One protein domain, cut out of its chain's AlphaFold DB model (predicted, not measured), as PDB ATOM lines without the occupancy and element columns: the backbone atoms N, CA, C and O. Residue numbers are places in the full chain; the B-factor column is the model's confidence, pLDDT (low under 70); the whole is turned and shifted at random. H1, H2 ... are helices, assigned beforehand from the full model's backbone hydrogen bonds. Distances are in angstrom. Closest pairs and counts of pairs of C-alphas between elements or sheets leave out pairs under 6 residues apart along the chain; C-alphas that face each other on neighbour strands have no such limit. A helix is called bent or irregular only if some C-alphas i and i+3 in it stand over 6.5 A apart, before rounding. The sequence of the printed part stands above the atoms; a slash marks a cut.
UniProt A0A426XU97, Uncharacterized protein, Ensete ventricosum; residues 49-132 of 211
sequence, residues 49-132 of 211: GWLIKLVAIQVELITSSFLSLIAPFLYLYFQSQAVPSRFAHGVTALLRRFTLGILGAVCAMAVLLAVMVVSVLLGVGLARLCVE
ATOM      1  N   GLY A  49     257.237 347.809 142.001       67.69
ATOM      2  CA  GLY A  49     257.998 348.204 143.201       67.69
ATOM      3  C   GLY A  49     257.313 349.288 144.047       67.69
ATOM      4  O   GLY A  49     257.381 349.274 145.276       67.69
ATOM      5  N   TRP A  50     256.588 350.203 143.400       75.81
ATOM      6  CA  TRP A  50     255.810 351.237 144.083       75.81
ATOM      7  C   TRP A  50     254.557 350.683 144.783       75.81
ATOM      8  O   TRP A  50     254.191 351.187 145.840       75.81
ATOM      9  N   LEU A  51     253.935 349.620 144.253       70.19
ATOM     10  CA  LEU A  51     252.779 348.968 144.876       70.19
ATOM     11  C   LEU A  51     253.180 348.218 146.140       70.19
ATOM     12  O   LEU A  51     252.467 348.284 147.130       70.19
ATOM     13  N   ILE A  52     254.332 347.548 146.135       75.25
ATOM     14  CA  ILE A  52     254.850 346.862 147.327       75.25
ATOM     15  C   ILE A  52     255.143 347.880 148.429       75.25
ATOM     16  O   ILE A  52     254.773 347.659 149.578       75.25
ATOM     17  N   LYS A  53     255.715 349.037 148.067       79.00
ATOM     18  CA  LYS A  53     255.892 350.163 148.992       79.00
ATOM     19  C   LYS A  53     254.560 350.700 149.506       79.00
ATOM     20  O   LYS A  53     254.422 350.891 150.705       79.00
ATOM     21  N   LEU A  54     253.573 350.902 148.636       75.44
ATOM     22  CA  LEU A  54     252.240 351.344 149.048       75.44
ATOM     23  C   LEU A  54     251.550 350.340 149.965       75.44
ATOM     24  O   LEU A  54     250.954 350.749 150.948       75.44
ATOM     25  N   VAL A  55     251.643 349.044 149.678       79.62
ATOM     26  CA  VAL A  55     251.073 347.983 150.515       79.62
ATOM     27  C   VAL A  55     251.793 347.912 151.857       79.62
ATOM     28  O   VAL A  55     251.129 347.819 152.882       79.62
ATOM     29  N   ALA A  56     253.122 348.015 151.878       82.69
ATOM     30  CA  ALA A  56     253.887 348.076 153.119       82.69
ATOM     31  C   ALA A  56     253.469 349.291 153.966       82.69
ATOM     32  O   ALA A  56     253.110 349.127 155.129       82.69
ATOM     33  N   ILE A  57     253.382 350.476 153.353       81.25
ATOM     34  CA  ILE A  57     252.902 351.704 154.005       81.25
ATOM     35  C   ILE A  57     251.456 351.535 154.494       81.25
ATOM     36  O   ILE A  57     251.125 351.953 155.599       81.25
ATOM     37  N   GLN A  58     250.591 350.891 153.706       78.19
ATOM     38  CA  GLN A  58     249.205 350.610 154.074       78.19
ATOM     39  C   GLN A  58     249.135 349.700 155.308       78.19
ATOM     40  O   GLN A  58     248.348 349.956 156.216       78.19
ATOM     41  N   VAL A  59     249.958 348.648 155.363       83.88
ATOM     42  CA  VAL A  59     250.017 347.702 156.487       83.88
ATOM     43  C   VAL A  59     250.580 348.363 157.739       83.88
ATOM     44  O   VAL A  59     250.028 348.160 158.821       83.88
ATOM     45  N   GLU A  60     251.626 349.177 157.614       87.38
ATOM     46  CA  GLU A  60     252.172 349.955 158.727       87.38
ATOM     47  C   GLU A  60     251.134 350.946 159.260       87.38
ATOM     48  O   GLU A  60     250.877 350.969 160.461       87.38
ATOM     49  N   LEU A  61     250.446 351.677 158.377       81.19
ATOM     50  CA  LEU A  61     249.390 352.621 158.749       81.19
ATOM     51  C   LEU A  61     248.231 351.925 159.476       81.19
ATOM     52  O   LEU A  61     247.758 352.415 160.502       81.19
ATOM     53  N   ILE A  62     247.790 350.766 158.975       82.12
ATOM     54  CA  ILE A  62     246.741 349.957 159.609       82.12
ATOM     55  C   ILE A  62     247.222 349.462 160.976       82.12
ATOM     56  O   ILE A  62     246.526 349.640 161.974       82.12
ATOM     57  N   THR A  63     248.417 348.884 161.048       83.31
ATOM     58  CA  THR A  63     248.969 348.316 162.287       83.31
ATOM     59  C   THR A  63     249.165 349.392 163.355       83.31
ATOM     60  O   THR A  63     248.729 349.214 164.493       83.31
ATOM     61  N   SER A  64     249.746 350.539 162.994       83.12
ATOM     62  CA  SER A  64     249.922 351.686 163.889       83.12
ATOM     63  C   SER A  64     248.588 352.287 164.322       83.12
ATOM     64  O   SER A  64     248.437 352.637 165.494       83.12
ATOM     65  N   SER A  65     247.604 352.352 163.417       81.44
ATOM     66  CA  SER A  65     246.242 352.773 163.748       81.44
ATOM     67  C   SER A  65     245.625 351.837 164.785       81.44
ATOM     68  O   SER A  65     245.182 352.306 165.825       81.44
ATOM     69  N   PHE A  66     245.647 350.519 164.567       79.62
ATOM     70  CA  PHE A  66     245.112 349.546 165.527       79.62
ATOM     71  C   PHE A  66     245.842 349.581 166.872       79.62
ATOM     72  O   PHE A  66     245.188 349.548 167.911       79.62
ATOM     73  N   LEU A  67     247.172 349.688 166.877       83.44
ATOM     74  CA  LEU A  67     247.970 349.720 168.104       83.44
ATOM     75  C   LEU A  67     247.697 350.989 168.929       83.44
ATOM     76  O   LEU A  67     247.513 350.908 170.143       83.44
ATOM     77  N   SER A  68     247.593 352.146 168.266       81.19
ATOM     78  CA  SER A  68     247.196 353.418 168.888       81.19
ATOM     79  C   SER A  68     245.763 353.367 169.419       81.19
ATOM     80  O   SER A  68     245.480 353.865 170.509       81.19
ATOM     81  N   LEU A  69     244.873 352.704 168.684       71.50
ATOM     82  CA  LEU A  69     243.464 352.578 169.024       71.50
ATOM     83  C   LEU A  69     243.230 351.652 170.222       71.50
ATOM     84  O   LEU A  69     242.367 351.923 171.049       71.50
ATOM     85  N   ILE A  70     244.012 350.578 170.330       76.88
ATOM     86  CA  ILE A  70     243.909 349.548 171.368       76.88
ATOM     87  C   ILE A  70     244.638 349.965 172.667       76.88
ATOM     88  O   ILE A  70     244.203 349.594 173.759       76.88
ATOM     89  N   ALA A  71     245.677 350.804 172.591       79.44
ATOM     90  CA  ALA A  71     246.442 351.297 173.745       79.44
ATOM     91  C   ALA A  71     245.606 351.903 174.902       79.44
ATOM     92  O   ALA A  71     245.809 351.485 176.047       79.44
ATOM     93  N   PRO A  72     244.648 352.830 174.681       75.81
ATOM     94  CA  PRO A  72     243.830 353.375 175.765       75.81
ATOM     95  C   PRO A  72     242.902 352.321 176.385       75.81
ATOM     96  O   PRO A  72     242.628 352.388 177.582       75.81
ATOM     97  N   PHE A  73     242.464 351.316 175.618       72.06
ATOM     98  CA  PHE A  73     241.684 350.201 176.158       72.06
ATOM     99  C   PHE A  73     242.532 349.285 177.034       72.06
ATOM    100  O   PHE A  73     242.063 348.912 178.108       72.06
ATOM    101  N   LEU A  74     243.772 348.959 176.639       78.69
ATOM    102  CA  LEU A  74     244.678 348.214 177.520       78.69
ATOM    103  C   LEU A  74     244.960 349.008 178.787       78.69
ATOM    104  O   LEU A  74     244.874 348.445 179.872       78.69
ATOM    105  N   TYR A  75     245.243 350.306 178.672       77.31
ATOM    106  CA  TYR A  75     245.501 351.157 179.831       77.31
ATOM    107  C   TYR A  75     244.324 351.146 180.814       77.31
ATOM    108  O   TYR A  75     244.507 350.940 182.012       77.31
ATOM    109  N   LEU A  76     243.096 351.275 180.307       70.56
ATOM    110  CA  LEU A  76     241.882 351.299 181.125       70.56
ATOM    111  C   LEU A  76     241.513 349.906 181.672       70.56
ATOM    112  O   LEU A  76     241.011 349.794 182.794       70.56
ATOM    113  N   TYR A  77     241.807 348.840 180.921       66.94
ATOM    114  CA  TYR A  77     241.694 347.448 181.364       66.94
ATOM    115  C   TYR A  77     242.674 347.147 182.506       66.94
ATOM    116  O   TYR A  77     242.263 346.653 183.554       66.94
ATOM    117  N   PHE A  78     243.943 347.535 182.358       70.50
ATOM    118  CA  PHE A  78     244.958 347.407 183.403       70.50
ATOM    119  C   PHE A  78     244.623 348.257 184.631       70.50
ATOM    120  O   PHE A  78     244.718 347.777 185.758       70.50
ATOM    121  N   GLN A  79     244.149 349.488 184.441       66.75
ATOM    122  CA  GLN A  79     243.758 350.358 185.551       66.75
ATOM    123  C   GLN A  79     242.519 349.839 186.295       66.75
ATOM    124  O   GLN A  79     242.393 350.040 187.502       66.75
ATOM    125  N   SER A  80     241.634 349.109 185.606       63.09
ATOM    126  CA  SER A  80     240.501 348.414 186.230       63.09
ATOM    127  C   SER A  80     240.935 347.236 187.102       63.09
ATOM    128  O   SER A  80     240.229 346.911 188.053       63.09
ATOM    129  N   GLN A  81     242.096 346.635 186.829       63.84
ATOM    130  CA  GLN A  81     242.688 345.633 187.716       63.84
ATOM    131  C   GLN A  81     243.403 346.260 188.927       63.84
ATOM    132  O   GLN A  81     243.586 345.588 189.937       63.84
ATOM    133  N   ALA A  82     243.776 347.544 188.860       59.31
ATOM    134  CA  ALA A  82     244.672 348.167 189.834       59.31
ATOM    135  C   ALA A  82     243.994 348.862 191.037       59.31
ATOM    136  O   ALA A  82     244.687 349.152 192.009       59.31
ATOM    137  N   VAL A  83     242.680 349.154 191.028       56.34
ATOM    138  CA  VAL A  83     242.039 349.904 192.138       56.34
ATOM    139  C   VAL A  83     240.606 349.434 192.454       56.34
ATOM    140  O   VAL A  83     239.704 349.643 191.639       56.34
ATOM    141  N   PRO A  84     240.331 348.906 193.666       56.50
ATOM    142  CA  PRO A  84     238.980 348.632 194.145       56.50
ATOM    143  C   PRO A  84     238.522 349.717 195.142       56.50
ATOM    144  O   PRO A  84     238.632 349.541 196.351       56.50
ATOM    145  N   SER A  85     237.988 350.856 194.683       47.56
ATOM    146  CA  SER A  85     237.498 351.918 195.590       47.56
ATOM    147  C   SER A  85     235.969 352.052 195.576       47.56
ATOM    148  O   SER A  85     235.389 352.696 194.699       47.56
ATOM    149  N   ARG A  86     235.326 351.443 196.584       54.97
ATOM    150  CA  ARG A  86     233.890 351.108 196.732       54.97
ATOM    151  C   ARG A  86     232.839 352.246 196.766       54.97
ATOM    152  O   ARG A  86     231.674 351.931 196.964       54.97
ATOM    153  N   PHE A  87     233.163 353.526 196.533       52.62
ATOM    154  CA  PHE A  87     232.187 354.625 196.762       52.62
ATOM    155  C   PHE A  87     231.822 355.510 195.547       52.62
ATOM    156  O   PHE A  87     230.756 356.110 195.528       52.62
ATOM    157  N   ALA A  88     232.616 355.541 194.471       52.88
ATOM    158  CA  ALA A  88     232.347 356.387 193.288       52.88
ATOM    159  C   ALA A  88     231.529 355.695 192.168       52.88
ATOM    160  O   ALA A  88     231.532 356.132 191.016       52.88
ATOM    161  N   HIS A  89     230.873 354.574 192.473       60.84
ATOM    162  CA  HIS A  89     230.503 353.547 191.489       60.84
ATOM    163  C   HIS A  89     229.419 353.959 190.479       60.84
ATOM    164  O   HIS A  89     229.483 353.522 189.338       60.84
ATOM    165  N   GLY A  90     228.448 354.804 190.845       63.38
ATOM    166  CA  GLY A  90     227.338 355.159 189.945       63.38
ATOM    167  C   GLY A  90     227.746 356.099 188.806       63.38
ATOM    168  O   GLY A  90     227.531 355.806 187.631       63.38
ATOM    169  N   VAL A  91     228.395 357.215 189.151       67.50
ATOM    170  CA  VAL A  91     228.816 358.243 188.182       67.50
ATOM    171  C   VAL A  91     229.987 357.748 187.329       67.50
ATOM    172  O   VAL A  91     229.994 357.950 186.117       67.50
ATOM    173  N   THR A  92     230.940 357.019 187.919       65.38
ATOM    174  CA  THR A  92     232.051 356.419 187.157       65.38
ATOM    175  C   THR A  92     231.596 355.267 186.262       65.38
ATOM    176  O   THR A  92     232.138 355.117 185.169       65.38
ATOM    177  N   ALA A  93     230.575 354.486 186.644       63.31
ATOM    178  CA  ALA A  93     230.011 353.456 185.769       63.31
ATOM    179  C   ALA A  93     229.284 354.055 184.558       63.31
ATOM    180  O   ALA A  93     229.423 353.538 183.450       63.31
ATOM    181  N   LEU A  94     228.544 355.150 184.747       68.38
ATOM    182  CA  LEU A  94     227.890 355.862 183.646       68.38
ATOM    183  C   LEU A  94     228.923 356.515 182.721       68.38
ATOM    184  O   LEU A  94     228.868 356.307 181.510       68.38
ATOM    185  N   LEU A  95     229.920 357.207 183.280       72.88
ATOM    186  CA  LEU A  95     230.986 357.837 182.499       72.88
ATOM    187  C   LEU A  95     231.796 356.805 181.700       72.88
ATOM    188  O   LEU A  95     232.089 357.039 180.532       72.88
ATOM    189  N   ARG A  96     232.070 355.626 182.279       67.81
ATOM    190  CA  ARG A  96     232.725 354.502 181.582       67.81
ATOM    191  C   ARG A  96     231.923 353.982 180.391       67.81
ATOM    192  O   ARG A  96     232.511 353.584 179.394       67.81
ATOM    193  N   ARG A  97     230.589 353.976 180.462       74.94
ATOM    194  CA  ARG A  97     229.741 353.541 179.337       74.94
ATOM    195  C   ARG A  97     229.762 354.551 178.195       74.94
ATOM    196  O   ARG A  97     229.863 354.150 177.040       74.94
ATOM    197  N   PHE A  98     229.728 355.843 178.517       74.75
ATOM    198  CA  PHE A  98     229.845 356.899 177.512       74.75
ATOM    199  C   PHE A  98     231.229 356.923 176.864       74.75
ATOM    200  O   PHE A  98     231.312 357.029 175.644       74.75
ATOM    201  N   THR A  99     232.308 356.755 177.633       73.44
ATOM    202  CA  THR A  99     233.658 356.708 177.058       73.44
ATOM    203  C   THR A  99     233.873 355.466 176.203       73.44
ATOM    204  O   THR A  99     234.415 355.603 175.115       73.44
ATOM    205  N   LEU A 100     233.387 354.284 176.606       70.88
ATOM    206  CA  LEU A 100     233.437 353.076 175.766       70.88
ATOM    207  C   LEU A 100     232.625 353.230 174.470       70.88
ATOM    208  O   LEU A 100     233.068 352.771 173.420       70.88
ATOM    209  N   GLY A 101     231.470 353.899 174.525       80.06
ATOM    210  CA  GLY A 101     230.641 354.174 173.348       80.06
ATOM    211  C   GLY A 101     231.280 355.175 172.383       80.06
ATOM    212  O   GLY A 101     231.386 354.893 171.192       80.06
ATOM    213  N   ILE A 102     231.753 356.319 172.891       81.69
ATOM    214  CA  ILE A 102     232.446 357.342 172.087       81.69
ATOM    215  C   ILE A 102     233.727 356.761 171.491       81.69
ATOM    216  O   ILE A 102     233.998 356.947 170.307       81.69
ATOM    217  N   LEU A 103     234.489 356.007 172.282       79.38
ATOM    218  CA  LEU A 103     235.707 355.363 171.815       79.38
ATOM    219  C   LEU A 103     235.388 354.310 170.747       79.38
ATOM    220  O   LEU A 103     236.021 354.316 169.702       79.38
ATOM    221  N   GLY A 104     234.343 353.499 170.933       80.56
ATOM    222  CA  GLY A 104     233.845 352.583 169.904       80.56
ATOM    223  C   GLY A 104     233.433 353.284 168.603       80.56
ATOM    224  O   GLY A 104     233.727 352.778 167.523       80.56
ATOM    225  N   ALA A 105     232.817 354.468 168.683       83.19
ATOM    226  CA  ALA A 105     232.447 355.260 167.509       83.19
ATOM    227  C   ALA A 105     233.676 355.814 166.766       83.19
ATOM    228  O   ALA A 105     233.742 355.724 165.540       83.19
ATOM    229  N   VAL A 106     234.672 356.328 167.496       83.19
ATOM    230  CA  VAL A 106     235.954 356.767 166.915       83.19
ATOM    231  C   VAL A 106     236.689 355.580 166.282       83.19
ATOM    232  O   VAL A 106     237.179 355.696 165.160       83.19
ATOM    233  N   CYS A 107     236.691 354.415 166.940       75.06
ATOM    234  CA  CYS A 107     237.233 353.171 166.393       75.06
ATOM    235  C   CYS A 107     236.544 352.765 165.089       75.06
ATOM    236  O   CYS A 107     237.217 352.480 164.100       75.06
ATOM    237  N   ALA A 108     235.211 352.752 165.068       82.00
ATOM    238  CA  ALA A 108     234.441 352.405 163.880       82.00
ATOM    239  C   ALA A 108     234.731 353.376 162.728       82.00
ATOM    240  O   ALA A 108     234.947 352.938 161.601       82.00
ATOM    241  N   MET A 109     234.814 354.679 163.012       84.88
ATOM    242  CA  MET A 109     235.156 355.700 162.019       84.88
ATOM    243  C   MET A 109     236.557 355.477 161.428       84.88
ATOM    244  O   MET A 109     236.705 355.469 160.206       84.88
ATOM    245  N   ALA A 110     237.561 355.196 162.263       79.94
ATOM    246  CA  ALA A 110     238.917 354.899 161.803       79.94
ATOM    247  C   ALA A 110     238.985 353.623 160.942       79.94
ATOM    248  O   ALA A 110     239.619 353.622 159.886       79.94
ATOM    249  N   VAL A 111     238.290 352.550 161.345       83.38
ATOM    250  CA  VAL A 111     238.220 351.298 160.569       83.38
ATOM    251  C   VAL A 111     237.554 351.526 159.211       83.38
ATOM    252  O   VAL A 111     238.062 351.054 158.196       83.38
ATOM    253  N   LEU A 112     236.456 352.286 159.162       85.69
ATOM    254  CA  LEU A 112     235.772 352.610 157.907       85.69
ATOM    255  C   LEU A 112     236.664 353.425 156.958       85.69
ATOM    256  O   LEU A 112     236.701 353.133 155.762       85.69
ATOM    257  N   LEU A 113     237.432 354.391 157.479       84.50
ATOM    258  CA  LEU A 113     238.414 355.139 156.687       84.50
ATOM    259  C   LEU A 113     239.532 354.233 156.154       84.50
ATOM    260  O   LEU A 113     239.884 354.329 154.980       84.50
ATOM    261  N   ALA A 114     240.060 353.320 156.973       80.25
ATOM    262  CA  ALA A 114     241.084 352.374 156.534       80.25
ATOM    263  C   ALA A 114     240.571 351.463 155.405       80.25
ATOM    264  O   ALA A 114     241.240 351.314 154.381       80.25
ATOM    265  N   VAL A 115     239.360 350.911 155.546       84.62
ATOM    266  CA  VAL A 115     238.710 350.091 154.508       84.62
ATOM    267  C   VAL A 115     238.504 350.886 153.217       84.62
ATOM    268  O   VAL A 115     238.776 350.364 152.137       84.62
ATOM    269  N   MET A 116     238.088 352.154 153.312       88.56
ATOM    270  CA  MET A 116     237.950 353.042 152.152       88.56
ATOM    271  C   MET A 116     239.280 353.195 151.403       88.56
ATOM    272  O   MET A 116     239.318 353.014 150.186       88.56
ATOM    273  N   VAL A 117     240.383 353.468 152.109       84.94
ATOM    274  CA  VAL A 117     241.708 353.614 151.479       84.94
ATOM    275  C   VAL A 117     242.159 352.298 150.838       84.94
ATOM    276  O   VAL A 117     242.598 352.311 149.689       84.94
ATOM    277  N   VAL A 118     241.996 351.154 151.520       83.69
ATOM    278  CA  VAL A 118     242.331 349.833 150.949       83.69
ATOM    279  C   VAL A 118     241.524 349.567 149.679       83.69
ATOM    280  O   VAL A 118     242.086 349.125 148.682       83.69
ATOM    281  N   SER A 119     240.220 349.861 149.687       86.12
ATOM    282  CA  SER A 119     239.346 349.667 148.528       86.12
ATOM    283  C   SER A 119     239.770 350.529 147.339       86.12
ATOM    284  O   SER A 119     239.857 350.018 146.223       86.12
ATOM    285  N   VAL A 120     240.117 351.801 147.570       87.50
ATOM    286  CA  VAL A 120     240.619 352.699 146.517       87.50
ATOM    287  C   VAL A 120     241.956 352.205 145.967       87.50
ATOM    288  O   VAL A 120     242.113 352.131 144.752       87.50
ATOM    289  N   LEU A 121     242.905 351.817 146.823       85.06
ATOM    290  CA  LEU A 121     244.200 351.296 146.373       85.06
ATOM    291  C   LEU A 121     244.071 349.968 145.633       85.06
ATOM    292  O   LEU A 121     244.764 349.768 144.642       85.06
ATOM    293  N   LEU A 122     243.178 349.079 146.069       84.25
ATOM    294  CA  LEU A 122     242.887 347.835 145.365       84.25
ATOM    295  C   LEU A 122     242.206 348.117 144.024       84.25
ATOM    296  O   LEU A 122     242.564 347.501 143.031       84.25
ATOM    297  N   GLY A 123     241.278 349.073 143.966       85.56
ATOM    298  CA  GLY A 123     240.624 349.497 142.729       85.56
ATOM    299  C   GLY A 123     241.606 350.111 141.734       85.56
ATOM    300  O   GLY A 123     241.636 349.707 140.575       85.56
ATOM    301  N   VAL A 124     242.467 351.025 142.184       83.06
ATOM    302  CA  VAL A 124     243.539 351.603 141.364       83.06
ATOM    303  C   VAL A 124     244.570 350.538 141.003       83.06
ATOM    304  O   VAL A 124     244.998 350.491 139.861       83.06
ATOM    305  N   GLY A 125     244.941 349.652 141.921       78.06
ATOM    306  CA  GLY A 125     245.881 348.559 141.680       78.06
ATOM    307  C   GLY A 125     245.355 347.543 140.669       78.06
ATOM    308  O   GLY A 125     246.096 347.143 139.781       78.06
ATOM    309  N   LEU A 126     244.073 347.176 140.744       74.12
ATOM    310  CA  LEU A 126     243.390 346.330 139.762       74.12
ATOM    311  C   LEU A 126     243.236 347.053 138.428       74.12
ATOM    312  O   LEU A 126     243.494 346.455 137.392       74.12
ATOM    313  N   ALA A 127     242.866 348.336 138.436       78.44
ATOM    314  CA  ALA A 127     242.779 349.136 137.222       78.44
ATOM    315  C   ALA A 127     244.146 349.234 136.550       78.44
ATOM    316  O   ALA A 127     244.239 348.977 135.363       78.44
ATOM    317  N   ARG A 128     245.218 349.507 137.297       68.44
ATOM    318  CA  ARG A 128     246.590 349.488 136.785       68.44
ATOM    319  C   ARG A 128     246.963 348.086 136.322       68.44
ATOM    320  O   ARG A 128     247.326 347.945 135.179       68.44
ATOM    321  N   LEU A 129     246.739 347.019 137.082       63.69
ATOM    322  CA  LEU A 129     247.012 345.649 136.618       63.69
ATOM    323  C   LEU A 129     246.248 345.271 135.330       63.69
ATOM    324  O   LEU A 129     246.746 344.479 134.534       63.69
ATOM    325  N   CYS A 130     245.054 345.829 135.120       62.31
ATOM    326  CA  CYS A 130     244.246 345.634 133.915       62.31
ATOM    327  C   CYS A 130     244.586 346.607 132.769       62.31
ATOM    328  O   CYS A 130     244.277 346.302 131.621       62.31
ATOM    329  N   VAL A 131     245.178 347.771 133.062       59.94
ATOM    330  CA  VAL A 131     245.447 348.867 132.108       59.94
ATOM    331  C   VAL A 131     246.933 348.981 131.754       59.94
ATOM    332  O   VAL A 131     247.245 349.480 130.677       59.94
ATOM    333  N   GLU A 132     247.844 348.492 132.603       48.62
ATOM    334  CA  GLU A 132     249.302 348.632 132.457       48.62
ATOM    335  C   GLU A 132     249.844 347.874 131.241       48.62
ATOM    336  O   GLU A 132     250.996 348.068 130.904       48.62
TER     337      GLU A 132
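This is residues 49 to 132 of the 211 residues of an uncharacterized protein of Ensete ventricosum (UniProt A0A426XU97). Two long helices lie side by side as a narrow, extended rod: the bent H1 runs out, and the longer H2 runs back past its arm H1a, while residues 77 to 95 stick out at the turn. The printed part has 84 residues with two named helices, H1 then H2, and no named strand; the class is all helix. The radius of gyration of the C-alphas is 19.5 A, and they span 67 by 20 by 9 A.

Find C-alpha 49 at (257.998, 348.204, 143.201), where H1, residues 49 to 82, begins. By its hydrogen bonds it was assigned as one helix, but it is bent: C-alphas 69 and 72 are 6.8 A apart. Arm H1a, residues 49 to 69, is 30.0 A long; H1b, residues 72 to 82, 15.0 A. H2, residues 89 to 131, runs 61.4 A to C-alpha 131 at (245.447, 348.867, 132.108).

H1a and H1b stand at a shallow tilt of 32 degrees. H2 touches H1a with residues 107 to 125 alone, opposite ways at a shallow tilt of 6 degrees; their closest C-alphas, Leu 69 and Cys 107, are 6.8 A apart. H1b and H2 are apart. In H1a, H1b and H2 every O i to N i+4 pair is within hydrogen-bond range.

The farthest C-alphas, Phe 87 and Glu 132, are 66.8 A apart. The printed part has no cut, and the link H1 to H2 is short. Look for pLDDT under 70 at residues 79 to 94 and 128 to 132, among others.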